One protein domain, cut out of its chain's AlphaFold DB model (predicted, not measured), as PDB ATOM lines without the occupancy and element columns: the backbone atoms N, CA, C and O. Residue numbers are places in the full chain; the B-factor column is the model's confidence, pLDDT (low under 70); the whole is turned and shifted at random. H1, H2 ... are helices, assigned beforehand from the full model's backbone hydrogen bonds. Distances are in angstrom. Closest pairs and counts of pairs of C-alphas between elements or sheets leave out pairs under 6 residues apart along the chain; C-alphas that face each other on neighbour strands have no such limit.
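Overview. This is residues 511 to 603 of the 811 residues of an uncharacterized protein of Puccinia triticina (isolate 1-1 / race 1 (BBBD)) (UniProt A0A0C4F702). Two long helices, H4 and the shorter H3, meet near their ends in a corner and make a wide, open V, with the short helix H1 near the corner. The short helix H2 lies in the open space between the two arms, and a long stretch with no named element runs from it to the far end of H3. The printed part has 93 residues with four named helices, in the order H1, H2, H3, H4 along the chain, and no named strand; the class is all helix. The whole is loose, with a radius of gyration of the C-alphas of 17.7 A, and spans 62 by 31 by 18 A.

Arrangement. The longest helix, H4, residues 573 to 603, is close to but not clearly touching H3, residues 552 to 570. Their closest C-alphas, those of Gly 569 and Ile 575, are 6.7 A apart, and their lines are about perpendicular at 75 degrees. H1, residues 514 to 521, only just touches H4, with 3 pairs of C-alphas within 8 A and with residue 575 of H4 alone. The closest C-alphas, those of Leu 518 and Ile 575, are 6.6 A apart; the two helices run the same way at a steep tilt of 43 degrees. H1 only just touches H3 too, with 3 pairs of C-alphas within 8 A and with residues 566 to 569 of H3 alone. The closest C-alphas there are those of Leu 518 and Gly 569, 6.8 A apart, and the lines are about perpendicular at 85 degrees. H2, residues 527 to 532, touches no helix and is apart from H1, H3 and H4. In H1, H2, H3 and H4 every O i to N i+4 pair is within hydrogen-bond range.

Along the chain. H4 measures 44.9 A from C-alpha 573 at (41.226, -32.366, -52.075) to C-alpha 603 at (54.892, -21.377, -10.744). H3 measures 26.9 A and begins with C-alpha 552 at (23.159, -5.092, -60.429). H1 measures 10.6 A from C-alpha 514 to C-alpha 521, and H2 measures 9.0 A from C-alpha 527 to C-alpha 532.

Size, cuts and confidence. The two C-alphas farthest apart, those of Trp 553 and Asn 603, are 62.3 A apart. Among the stretches that stand free are residues 544 to 549 and residues 591 to 603 of H4. The printed part has no cut. The links H1 to H2 and H3 to H4 are tight, and the link H2 to H3, with 19 residues, is long. The mean pLDDT of the printed part is 72.5; residues 511 to 514, 520, 523 to 549 and 571 of the model are under 70.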
ATOM      1  N   ALA A 511      45.605 -11.184 -57.827       61.31
ATOM      2  CA  ALA A 511      44.206 -11.473 -57.489       61.31
ATOM      3  C   ALA A 511      43.441 -12.271 -58.574       61.31
ATOM      4  O   ALA A 511      42.271 -12.609 -58.394       61.31
ATOM      5  N   PHE A 512      44.092 -12.602 -59.695       64.38
ATOM      6  CA  PHE A 512      43.591 -13.500 -60.739       64.38
ATOM      7  C   PHE A 512      44.246 -14.893 -60.707       64.38
ATOM      8  O   PHE A 512      43.795 -15.792 -61.412       64.38
ATOM      9  N   SER A 513      45.281 -15.109 -59.890       62.81
ATOM     10  CA  SER A 513      45.924 -16.417 -59.744       62.81
ATOM     11  C   SER A 513      45.028 -17.382 -58.956       62.81
ATOM     12  O   SER A 513      44.644 -17.057 -57.827       62.81
ATOM     13  N   PRO A 514      44.762 -18.608 -59.447       69.88
ATOM     14  CA  PRO A 514      44.056 -19.622 -58.664       69.88
ATOM     15  C   PRO A 514      44.728 -19.896 -57.312       69.88
ATOM     16  O   PRO A 514      44.045 -20.071 -56.310       69.88
ATOM     17  N   LYS A 515      46.068 -19.834 -57.237       73.81
ATOM     18  CA  LYS A 515      46.818 -20.045 -55.985       73.81
ATOM     19  C   LYS A 515      46.503 -18.996 -54.905       73.81
ATOM     20  O   LYS A 515      46.522 -19.352 -53.730       73.81
ATOM     21  N   TYR A 516      46.164 -17.757 -55.284       79.88
ATOM     22  CA  TYR A 516      45.704 -16.719 -54.348       79.88
ATOM     23  C   TYR A 516      44.361 -17.116 -53.720       79.88
ATOM     24  O   TYR A 516      44.219 -17.145 -52.496       79.88
ATOM     25  N   TRP A 517      43.387 -17.493 -54.555       78.94
ATOM     26  CA  TRP A 517      42.043 -17.861 -54.104       78.94
ATOM     27  C   TRP A 517      42.026 -19.170 -53.314       78.94
ATOM     28  O   TRP A 517      41.433 -19.201 -52.244       78.94
ATOM     29  N   LEU A 518      42.738 -20.211 -53.757       77.31
ATOM     30  CA  LEU A 518      42.829 -21.487 -53.033       77.31
ATOM     31  C   LEU A 518      43.435 -21.313 -51.627       77.31
ATOM     32  O   LEU A 518      42.955 -21.918 -50.672       77.31
ATOM     33  N   ASN A 519      44.466 -20.470 -51.479       75.94
ATOM     34  CA  ASN A 519      45.029 -20.153 -50.162       75.94
ATOM     35  C   ASN A 519      44.086 -19.270 -49.325       75.94
ATOM     36  O   ASN A 519      44.003 -19.464 -48.118       75.94
ATOM     37  N   SER A 520      43.361 -18.336 -49.949       69.94
ATOM     38  CA  SER A 520      42.384 -17.486 -49.252       69.94
ATOM     39  C   SER A 520      41.205 -18.304 -48.714       69.94
ATOM     40  O   SER A 520      40.846 -18.166 -47.551       69.94
ATOM     41  N   ILE A 521      40.646 -19.214 -49.520       75.12
ATOM     42  CA  ILE A 521      39.534 -20.103 -49.139       75.12
ATOM     43  C   ILE A 521      39.932 -21.018 -47.973       75.12
ATOM     44  O   ILE A 521      39.129 -21.231 -47.074       75.12
ATOM     45  N   ALA A 522      41.181 -21.490 -47.924       73.19
ATOM     46  CA  ALA A 522      41.691 -22.283 -46.800       73.19
ATOM     47  C   ALA A 522      41.833 -21.498 -45.471       73.19
ATOM     48  O   ALA A 522      42.083 -22.112 -44.434       73.19
ATOM     49  N   VAL A 523      41.688 -20.164 -45.489       67.31
ATOM     50  CA  VAL A 523      41.744 -19.272 -44.308       67.31
ATOM     51  C   VAL A 523      40.380 -18.626 -44.003       67.31
ATOM     52  O   VAL A 523      40.088 -18.313 -42.845       67.31
ATOM     53  N   VAL A 524      39.509 -18.462 -45.005       61.59
ATOM     54  CA  VAL A 524      38.107 -18.047 -44.830       61.59
ATOM     55  C   VAL A 524      37.367 -19.107 -44.008       61.59
ATOM     56  O   VAL A 524      37.133 -20.219 -44.466       61.59
ATOM     57  N   GLY A 525      37.032 -18.752 -42.767       60.22
ATOM     58  CA  GLY A 525      36.484 -19.655 -41.748       60.22
ATOM     59  C   GLY A 525      37.295 -19.634 -40.449       60.22
ATOM     60  O   GLY A 525      36.705 -19.554 -39.382       60.22
ATOM     61  N   LEU A 526      38.630 -19.571 -40.538       62.94
ATOM     62  CA  LEU A 526      39.527 -19.433 -39.374       62.94
ATOM     63  C   LEU A 526      39.691 -17.967 -38.922       62.94
ATOM     64  O   LEU A 526      40.098 -17.684 -37.801       62.94
ATOM     65  N   ALA A 527      39.390 -17.007 -39.804       63.41
ATOM     66  CA  ALA A 527      39.503 -15.569 -39.537       63.41
ATOM     67  C   ALA A 527      38.789 -15.045 -38.258       63.41
ATOM     68  O   ALA A 527      39.398 -14.207 -37.589       63.41
ATOM     69  N   PRO A 528      37.558 -15.467 -37.884       58.19
ATOM     70  CA  PRO A 528      36.959 -15.069 -36.604       58.19
ATOM     71  C   PRO A 528      37.721 -15.639 -35.396       58.19
ATOM     72  O   PRO A 528      37.997 -14.902 -34.458       58.19
ATOM     73  N   GLU A 529      38.163 -16.895 -35.453       63.66
ATOM     74  CA  GLU A 529      38.911 -17.540 -34.363       63.66
ATOM     75  C   GLU A 529      40.291 -16.886 -34.167       63.66
ATOM     76  O   GLU A 529      40.716 -16.610 -33.047       63.66
ATOM     77  N   TYR A 530      40.979 -16.525 -35.259       67.56
ATOM     78  CA  TYR A 530      42.212 -15.730 -35.188       67.56
ATOM     79  C   TYR A 530      41.989 -14.329 -34.592       67.56
ATOM     80  O   TYR A 530      42.926 -13.754 -34.037       67.56
ATOM     81  N   ARG A 531      40.772 -13.773 -34.678       69.50
ATOM     82  CA  ARG A 531      40.408 -12.496 -34.042       69.50
ATOM     83  C   ARG A 531      40.260 -12.650 -32.528       69.50
ATOM     84  O   ARG A 531      40.690 -11.768 -31.791       69.50
ATOM     85  N   GLU A 532      39.695 -13.765 -32.078       62.75
ATOM     86  CA  GLU A 532      39.565 -14.121 -30.658       62.75
ATOM     87  C   GLU A 532      40.934 -14.422 -30.030       62.75
ATOM     88  O   GLU A 532      41.223 -13.953 -28.932       62.75
ATOM     89  N   LEU A 533      41.832 -15.067 -30.784       62.47
ATOM     90  CA  LEU A 533      43.245 -15.270 -30.433       62.47
ATOM     91  C   LEU A 533      44.130 -14.011 -30.616       62.47
ATOM     92  O   LEU A 533      45.349 -14.084 -30.477       62.47
ATOM     93  N   GLY A 534      43.558 -12.852 -30.970       68.06
ATOM     94  CA  GLY A 534      44.282 -11.577 -31.100       68.06
ATOM     95  C   GLY A 534      45.250 -11.457 -32.292       68.06
ATOM     96  O   GLY A 534      45.914 -10.427 -32.440       68.06
ATOM     97  N   LEU A 535      45.313 -12.454 -33.181       63.44
ATOM     98  CA  LEU A 535      46.228 -12.571 -34.330       63.44
ATOM     99  C   LEU A 535      45.778 -11.720 -35.541       63.44
ATOM    100  O   LEU A 535      45.702 -12.173 -36.685       63.44
ATOM    101  N   HIS A 536      45.491 -10.442 -35.283       49.34
ATOM    102  CA  HIS A 536      44.830  -9.506 -36.202       49.34
ATOM    103  C   HIS A 536      45.523  -9.289 -37.564       49.34
ATOM    104  O   HIS A 536      44.854  -8.981 -38.548       49.34
ATOM    105  N   SER A 537      46.848  -9.429 -37.655       49.72
ATOM    106  CA  SER A 537      47.625  -9.018 -38.839       49.72
ATOM    107  C   SER A 537      47.478  -9.924 -40.070       49.72
ATOM    108  O   SER A 537      47.851  -9.509 -41.170       49.72
ATOM    109  N   ILE A 538      46.969 -11.150 -39.902       51.12
ATOM    110  CA  ILE A 538      47.012 -12.198 -40.936       51.12
ATOM    111  C   ILE A 538      45.742 -12.212 -41.805       51.12
ATOM    112  O   ILE A 538      45.826 -12.461 -43.006       51.12
ATOM    113  N   GLY A 539      44.569 -11.925 -41.228       46.00
ATOM    114  CA  GLY A 539      43.280 -12.074 -41.917       46.00
ATOM    115  C   GLY A 539      42.866 -10.891 -42.802       46.00
ATOM    116  O   GLY A 539      42.488 -11.077 -43.959       46.00
ATOM    117  N   GLU A 540      42.923  -9.662 -42.278       47.31
ATOM    118  CA  GLU A 540      42.183  -8.526 -42.866       47.31
ATOM    119  C   GLU A 540      42.741  -8.036 -44.219       47.31
ATOM    120  O   GLU A 540      41.991  -7.494 -45.028       47.31
ATOM    121  N   ARG A 541      44.018  -8.298 -44.548       51.28
ATOM    122  CA  ARG A 541      44.598  -7.927 -45.860       51.28
ATOM    123  C   ARG A 541      44.108  -8.776 -47.039       51.28
ATOM    124  O   ARG A 541      44.214  -8.320 -48.173       51.28
ATOM    125  N   ALA A 542      43.588  -9.985 -46.809       49.53
ATOM    126  CA  ALA A 542      43.175 -10.884 -47.894       49.53
ATOM    127  C   ALA A 542      41.830 -10.490 -48.541       49.53
ATOM    128  O   ALA A 542      41.549 -10.874 -49.680       49.53
ATOM    129  N   MET A 543      40.999  -9.717 -47.829       49.59
ATOM    130  CA  MET A 543      39.645  -9.331 -48.244       49.59
ATOM    131  C   MET A 543      39.521  -7.810 -48.407       49.59
ATOM    132  O   MET A 543      38.833  -7.133 -47.648       49.59
ATOM    133  N   GLY A 544      40.192  -7.269 -49.431       42.44
ATOM    134  CA  GLY A 544      40.159  -5.842 -49.763       42.44
ATOM    135  C   GLY A 544      38.747  -5.326 -50.082       42.44
ATOM    136  O   GLY A 544      38.236  -5.517 -51.188       42.44
ATOM    137  N   ALA A 545      38.134  -4.636 -49.117       38.22
ATOM    138  CA  ALA A 545      36.793  -4.060 -49.204       38.22
ATOM    139  C   ALA A 545      36.758  -2.784 -50.072       38.22
ATOM    140  O   ALA A 545      36.628  -1.665 -49.581       38.22
ATOM    141  N   SER A 546      36.881  -2.953 -51.389       40.47
ATOM    142  CA  SER A 546      36.746  -1.868 -52.368       40.47
ATOM    143  C   SER A 546      35.270  -1.562 -52.662       40.47
ATOM    144  O   SER A 546      34.575  -2.330 -53.330       40.47
ATOM    145  N   ASN A 547      34.795  -0.407 -52.185       40.72
ATOM    146  CA  ASN A 547      33.469   0.137 -52.498       40.72
ATOM    147  C   ASN A 547      33.442   0.761 -53.908       40.72
ATOM    148  O   ASN A 547      33.339   1.975 -54.055       40.72
ATOM    149  N   LEU A 548      33.538  -0.072 -54.950       52.31
ATOM    150  CA  LEU A 548      33.183   0.322 -56.318       52.31
ATOM    151  C   LEU A 548      31.734  -0.079 -56.615       52.31
ATOM    152  O   LEU A 548      31.343  -1.238 -56.440       52.31
ATOM    153  N   GLU A 549      30.937   0.876 -57.089       52.91
ATOM    154  CA  GLU A 549      29.518   0.669 -57.368       52.91
ATOM    155  C   GLU A 549      29.294  -0.039 -58.714       52.91
ATOM    156  O   GLU A 549      29.044   0.566 -59.753       52.91
ATOM    157  N   TYR A 550      29.380  -1.369 -58.692       73.69
ATOM    158  CA  TYR A 550      29.114  -2.189 -59.874       73.69
ATOM    159  C   TYR A 550      27.605  -2.372 -60.158       73.69
ATOM    160  O   TYR A 550      26.819  -2.549 -59.210       73.69
ATOM    161  N   PRO A 551      27.202  -2.437 -61.451       84.69
ATOM    162  CA  PRO A 551      25.830  -2.713 -61.885       84.69
ATOM    163  C   PRO A 551      25.214  -3.967 -61.254       84.69
ATOM    164  O   PRO A 551      25.909  -4.942 -60.964       84.69
ATOM    165  N   ARG A 552      23.881  -3.988 -61.098       76.56
ATOM    166  CA  ARG A 552      23.159  -5.092 -60.429       76.56
ATOM    167  C   ARG A 552      23.476  -6.473 -61.023       76.56
ATOM    168  O   ARG A 552      23.729  -7.401 -60.262       76.56
ATOM    169  N   TRP A 553      23.544  -6.605 -62.352       84.12
ATOM    170  CA  TRP A 553      23.890  -7.873 -63.015       84.12
ATOM    171  C   TRP A 553      25.311  -8.355 -62.677       84.12
ATOM    172  O   TRP A 553      25.534  -9.551 -62.511       84.12
ATOM    173  N   TYR A 554      26.260  -7.435 -62.483       83.25
ATOM    174  CA  TYR A 554      27.629  -7.765 -62.090       83.25
ATOM    175  C   TYR A 554      27.704  -8.245 -60.633       83.25
ATOM    176  O   TYR A 554      28.546  -9.077 -60.307       83.25
ATOM    177  N   ARG A 555      26.786  -7.806 -59.754       79.75
ATOM    178  CA  ARG A 555      26.636  -8.385 -58.403       79.75
ATOM    179  C   ARG A 555      26.152  -9.838 -58.477       79.75
ATOM    180  O   ARG A 555      26.709 -10.682 -57.784       79.75
ATOM    181  N   TYR A 556      25.205 -10.155 -59.366       73.56
ATOM    182  CA  TYR A 556      24.810 -11.546 -59.630       73.56
ATOM    183  C   TYR A 556      25.961 -12.375 -60.214       73.56
ATOM    184  O   TYR A 556      26.231 -13.453 -59.695       73.56
ATOM    185  N   LEU A 557      26.697 -11.869 -61.212       79.69
ATOM    186  CA  LEU A 557      27.854 -12.584 -61.769       79.69
ATOM    187  C   LEU A 557      28.984 -12.774 -60.745       79.69
ATOM    188  O   LEU A 557      29.598 -13.837 -60.706       79.69
ATOM    189  N   ARG A 558      29.240 -11.781 -59.884       81.88
ATOM    190  CA  ARG A 558      30.188 -11.886 -58.766       81.88
ATOM    191  C   ARG A 558      29.740 -12.950 -57.768       81.88
ATOM    192  O   ARG A 558      30.551 -13.797 -57.419       81.88
ATOM    193  N   ASN A 559      28.474 -12.951 -57.356       77.75
ATOM    194  CA  ASN A 559      27.947 -13.935 -56.408       77.75
ATOM    195  C   ASN A 559      27.939 -15.352 -57.003       77.75
ATOM    196  O   ASN A 559      28.343 -16.288 -56.323       77.75
ATOM    197  N   LEU A 560      27.577 -15.505 -58.283       79.38
ATOM    198  CA  LEU A 560      27.659 -16.769 -59.020       79.38
ATOM    199  C   LEU A 560      29.110 -17.263 -59.119       79.38
ATOM    200  O   LEU A 560      29.386 -18.421 -58.823       79.38
ATOM    201  N   LYS A 561      30.054 -16.377 -59.468       82.38
ATOM    202  CA  LYS A 561      31.489 -16.689 -59.515       82.38
ATOM    203  C   LYS A 561      32.032 -17.070 -58.138       82.38
ATOM    204  O   LYS A 561      32.787 -18.028 -58.046       82.38
ATOM    205  N   THR A 562      31.657 -16.357 -57.077       79.31
ATOM    206  CA  THR A 562      32.042 -16.694 -55.700       79.31
ATOM    207  C   THR A 562      31.439 -18.030 -55.272       79.31
ATOM    208  O   THR A 562      32.166 -18.843 -54.716       79.31
ATOM    209  N   GLY A 563      30.174 -18.311 -55.597       79.25
ATOM    210  CA  GLY A 563      29.544 -19.611 -55.357       79.25
ATOM    211  C   GLY A 563      30.253 -20.752 -56.089       79.25
ATOM    212  O   GLY A 563      30.604 -21.745 -55.465       79.25
ATOM    213  N   LEU A 564      30.559 -20.581 -57.379       78.12
ATOM    214  CA  LEU A 564      31.300 -21.559 -58.183       78.12
ATOM    215  C   LEU A 564      32.726 -21.785 -57.652       78.12
ATOM    216  O   LEU A 564      33.175 -22.922 -57.553       78.12
ATOM    217  N   VAL A 565      33.434 -20.714 -57.281       81.50
ATOM    218  CA  VAL A 565      34.795 -20.775 -56.719       81.50
ATOM    219  C   VAL A 565      34.806 -21.403 -55.321       81.50
ATOM    220  O   VAL A 565      35.740 -22.137 -55.007       81.50
ATOM    221  N   LEU A 566      33.776 -21.172 -54.502       76.12
ATOM    222  CA  LEU A 566      33.603 -21.868 -53.226       76.12
ATOM    223  C   LEU A 566      33.275 -23.348 -53.445       76.12
ATOM    224  O   LEU A 566      33.936 -24.178 -52.840       76.12
ATOM    225  N   PHE A 567      32.351 -23.684 -54.349       75.31
ATOM    226  CA  PHE A 567      31.939 -25.058 -54.661       75.31
ATOM    227  C   PHE A 567      33.098 -25.910 -55.208       75.31
ATOM    228  O   PHE A 567      33.428 -26.957 -54.650       75.31
ATOM    229  N   VAL A 568      33.792 -25.421 -56.241       78.25
ATOM    230  CA  VAL A 568      35.012 -26.055 -56.778       78.25
ATOM    231  C   VAL A 568      36.142 -26.050 -55.737       78.25
ATOM    232  O   VAL A 568      36.960 -26.966 -55.706       78.25
ATOM    233  N   GLY A 569      36.168 -25.057 -54.843       79.56
ATOM    234  CA  GLY A 569      37.088 -25.006 -53.710       79.56
ATOM    235  C   GLY A 569      36.837 -26.115 -52.682       79.56
ATOM    236  O   GLY A 569      37.773 -26.816 -52.301       79.56
ATOM    237  N   THR A 570      35.584 -26.325 -52.271       72.00
ATOM    238  CA  THR A 570      35.177 -27.386 -51.334       72.00
ATOM    239  C   THR A 570      35.338 -28.786 -51.914       72.00
ATOM    240  O   THR A 570      35.614 -29.717 -51.168       72.00
ATOM    241  N   LEU A 571      35.235 -28.933 -53.239       64.69
ATOM    242  CA  LEU A 571      35.471 -30.194 -53.948       64.69
ATOM    243  C   LEU A 571      36.958 -30.441 -54.276       64.69
ATOM    244  O   LEU A 571      37.292 -31.453 -54.890       64.69
ATOM    245  N   SER A 572      37.870 -29.539 -53.886       80.12
ATOM    246  CA  SER A 572      39.305 -29.697 -54.128       80.12
ATOM    247  C   SER A 572      40.002 -30.413 -52.957       80.12
ATOM    248  O   SER A 572      40.210 -29.800 -51.903       80.12
ATOM    249  N   PRO A 573      40.490 -31.661 -53.129       70.06
ATOM    250  CA  PRO A 573      41.226 -32.366 -52.075       70.06
ATOM    251  C   PRO A 573      42.577 -31.703 -51.736       70.06
ATOM    252  O   PRO A 573      43.194 -32.021 -50.719       70.06
ATOM    253  N   GLU A 574      43.056 -30.755 -52.552       75.06
ATOM    254  CA  GLU A 574      44.216 -29.922 -52.214       75.06
ATOM    255  C   GLU A 574      43.889 -28.851 -51.164       75.06
ATOM    256  O   GLU A 574      44.725 -28.576 -50.300       75.06
ATOM    257  N   ILE A 575      42.685 -28.264 -51.202       79.06
ATOM    258  CA  ILE A 575      42.218 -27.359 -50.142       79.06
ATOM    259  C   ILE A 575      42.029 -28.142 -48.852       79.06
ATOM    260  O   ILE A 575      42.472 -27.674 -47.807       79.06
ATOM    261  N   GLU A 576      41.457 -29.344 -48.908       74.50
ATOM    262  CA  GLU A 576      41.272 -30.161 -47.710       74.50
ATOM    263  C   GLU A 576      42.617 -30.519 -47.053       74.50
ATOM    264  O   GLU A 576      42.805 -30.287 -45.858       74.50
ATOM    265  N   LYS A 577      43.615 -30.959 -47.836       83.25
ATOM    266  CA  LYS A 577      44.983 -31.207 -47.341       83.25
ATOM    267  C   LYS A 577      45.643 -29.954 -46.754       83.25
ATOM    268  O   LYS A 577      46.324 -30.046 -45.733       83.25
ATOM    269  N   LYS A 578      45.430 -28.775 -47.353       81.25
ATOM    270  CA  LYS A 578      45.900 -27.494 -46.794       81.25
ATOM    271  C   LYS A 578      45.168 -27.119 -45.505       81.25
ATOM    272  O   LYS A 578      45.821 -26.658 -44.575       81.25
ATOM    273  N   ARG A 579      43.853 -27.343 -45.425       79.56
ATOM    274  CA  ARG A 579      43.023 -27.088 -44.238       79.56
ATOM    275  C   ARG A 579      43.430 -28.005 -43.086       79.56
ATOM    276  O   ARG A 579      43.649 -27.498 -41.993       79.56
ATOM    277  N   ARG A 580      43.646 -29.304 -43.338       82.19
ATOM    278  CA  ARG A 580      44.211 -30.253 -42.361       82.19
ATOM    279  C   ARG A 580      45.579 -29.770 -41.849       82.19
ATOM    280  O   ARG A 580      45.719 -29.574 -40.649       82.19
ATOM    281  N   LYS A 581      46.535 -29.426 -42.730       88.00
ATOM    282  CA  LYS A 581      47.843 -28.852 -42.320       88.00
ATOM    283  C   LYS A 581      47.743 -27.497 -41.588       88.00
ATOM    284  O   LYS A 581      48.631 -27.163 -40.806       88.00
ATOM    285  N   ALA A 582      46.707 -26.692 -41.834       80.44
ATOM    286  CA  ALA A 582      46.472 -25.435 -41.116       80.44
ATOM    287  C   ALA A 582      45.885 -25.669 -39.712       80.44
ATOM    288  O   ALA A 582      46.347 -25.057 -38.750       80.44
ATOM    289  N   LEU A 583      44.921 -26.587 -39.586       81.56
ATOM    290  CA  LEU A 583      44.344 -27.015 -38.308       81.56
ATOM    291  C   LEU A 583      45.388 -27.718 -37.429       81.56
ATOM    292  O   LEU A 583      45.486 -27.419 -36.247       81.56
ATOM    293  N   GLU A 584      46.240 -28.561 -38.013       89.31
ATOM    294  CA  GLU A 584      47.363 -29.198 -37.318       89.31
ATOM    295  C   GLU A 584      48.348 -28.157 -36.750       89.31
ATOM    296  O   GLU A 584      48.765 -28.241 -35.596       89.31
ATOM    297  N   LYS A 585      48.676 -27.113 -37.527       86.69
ATOM    298  CA  LYS A 585      49.492 -25.987 -37.042       86.69
ATOM    299  C   LYS A 585      48.803 -25.206 -35.919       86.69
ATOM    300  O   LYS A 585      49.478 -24.840 -34.963       86.69
ATOM    301  N   ARG A 586      47.482 -24.992 -35.993       80.50
ATOM    302  CA  ARG A 586      46.693 -24.395 -34.899       80.50
ATOM    303  C   ARG A 586      46.738 -25.264 -33.639       80.50
ATOM    304  O   ARG A 586      46.988 -24.722 -32.571       80.50
ATOM    305  N   ALA A 587      46.551 -26.579 -33.757       83.94
ATOM    306  CA  ALA A 587      46.590 -27.508 -32.627       83.94
ATOM    307  C   ALA A 587      47.963 -27.508 -31.932       83.94
ATOM    308  O   ALA A 587      48.035 -27.381 -30.716       83.94
ATOM    309  N   ARG A 588      49.063 -27.528 -32.700       89.69
ATOM    310  CA  ARG A 588      50.426 -27.394 -32.149       89.69
ATOM    311  C   ARG A 588      50.634 -26.072 -31.392       89.69
ATOM    312  O   ARG A 588      51.300 -26.075 -30.364       89.69
ATOM    313  N   ILE A 589      50.072 -24.960 -31.879       87.50
ATOM    314  CA  ILE A 589      50.149 -23.650 -31.202       87.50
ATOM    315  C   ILE A 589      49.285 -23.631 -29.932       87.50
ATOM    316  O   ILE A 589      49.750 -23.156 -28.902       87.50
ATOM    317  N   LEU A 590      48.062 -24.169 -29.979       83.75
ATOM    318  CA  LEU A 590      47.181 -24.252 -28.810       83.75
ATOM    319  C   LEU A 590      47.790 -25.119 -27.705       83.75
ATOM    320  O   LEU A 590      47.845 -24.672 -26.567       83.75
ATOM    321  N   ASN A 591      48.325 -26.297 -28.036       86.12
ATOM    322  CA  ASN A 591      48.974 -27.167 -27.053       86.12
ATOM    323  C   ASN A 591      50.206 -26.505 -26.413       86.12
ATOM    324  O   ASN A 591      50.459 -26.722 -25.234       86.12
ATOM    325  N   LEU A 592      50.945 -25.674 -27.158       87.69
ATOM    326  CA  LEU A 592      52.076 -24.913 -26.619       87.69
ATOM    327  C   LEU A 592      51.604 -23.805 -25.659       87.69
ATOM    328  O   LEU A 592      52.122 -23.706 -24.554       87.69
ATOM    329  N   VAL A 593      50.562 -23.049 -26.023       88.62
ATOM    330  CA  VAL A 593      49.954 -22.030 -25.142       88.62
ATOM    331  C   VAL A 593      49.338 -22.655 -23.882       88.62
ATOM    332  O   VAL A 593      49.441 -22.074 -22.807       88.62
ATOM    333  N   ILE A 594      48.732 -23.842 -23.985       89.19
ATOM    334  CA  ILE A 594      48.194 -24.588 -22.836       89.19
ATOM    335  C   ILE A 594      49.332 -25.086 -21.931       89.19
ATOM    336  O   ILE A 594      49.228 -24.965 -20.714       89.19
ATOM    337  N   ALA A 595      50.430 -25.594 -22.500       86.94
ATOM    338  CA  ALA A 595      51.595 -26.037 -21.732       86.94
ATOM    339  C   ALA A 595      52.292 -24.881 -20.990       86.94
ATOM    340  O   ALA A 595      52.704 -25.051 -19.843       86.94
ATOM    341  N   ASP A 596      52.390 -23.700 -21.604       88.56
ATOM    342  CA  ASP A 596      52.950 -22.517 -20.944       88.56
ATOM    343  C   ASP A 596      51.991 -21.944 -19.880       88.56
ATOM    344  O   ASP A 596      52.432 -21.597 -18.788       88.56
ATOM    345  N   ALA A 597      50.671 -21.960 -20.110       85.00
ATOM    346  CA  ALA A 597      49.684 -21.584 -19.089       85.00
ATOM    347  C   ALA A 597      49.654 -22.549 -17.882       85.00
ATOM    348  O   ALA A 597      49.423 -22.119 -16.749       85.00
ATOM    349  N   ALA A 598      49.912 -23.843 -18.101       86.25
ATOM    350  CA  ALA A 598      50.089 -24.814 -17.023       86.25
ATOM    351  C   ALA A 598      51.338 -24.486 -16.184       86.25
ATOM    352  O   ALA A 598      51.234 -24.371 -14.966       86.25
ATOM    353  N   ARG A 599      52.481 -24.205 -16.830       86.75
ATOM    354  CA  ARG A 599      53.715 -23.765 -16.149       86.75
ATOM    355  C   ARG A 599      53.521 -22.496 -15.322       86.75
ATOM    356  O   ARG A 599      53.993 -22.440 -14.193       86.75
ATOM    357  N   ASP A 600      52.817 -21.495 -15.848       82.06
ATOM    358  CA  ASP A 600      52.499 -20.272 -15.095       82.06
ATOM    359  C   ASP A 600      51.623 -20.564 -13.861       82.06
ATOM    360  O   ASP A 600      51.769 -19.905 -12.830       82.06
ATOM    361  N   THR A 601      50.755 -21.578 -13.934       82.81
ATOM    362  CA  THR A 601      49.917 -22.026 -12.809       82.81
ATOM    363  C   THR A 601      50.741 -22.776 -11.756       82.81
ATOM    364  O   THR A 601      50.619 -22.491 -10.564       82.81
ATOM    365  N   ASP A 602      51.633 -23.676 -12.175       84.62
ATOM    366  CA  ASP A 602      52.544 -24.391 -11.272       84.62
ATOM    367  C   ASP A 602      53.516 -23.425 -10.574       84.62
ATOM    368  O   ASP A 602      53.698 -23.503  -9.360       84.62
ATOM    369  N   ASN A 603      54.054 -22.441 -11.304       78.56
ATOM    370  CA  ASN A 603      54.892 -21.377 -10.744       78.56
ATOM    371  C   ASN A 603      54.150 -20.527  -9.693       78.56
ATOM    372  O   ASN A 603      54.756 -20.122  -8.700       78.56
TER     373      ASN A 603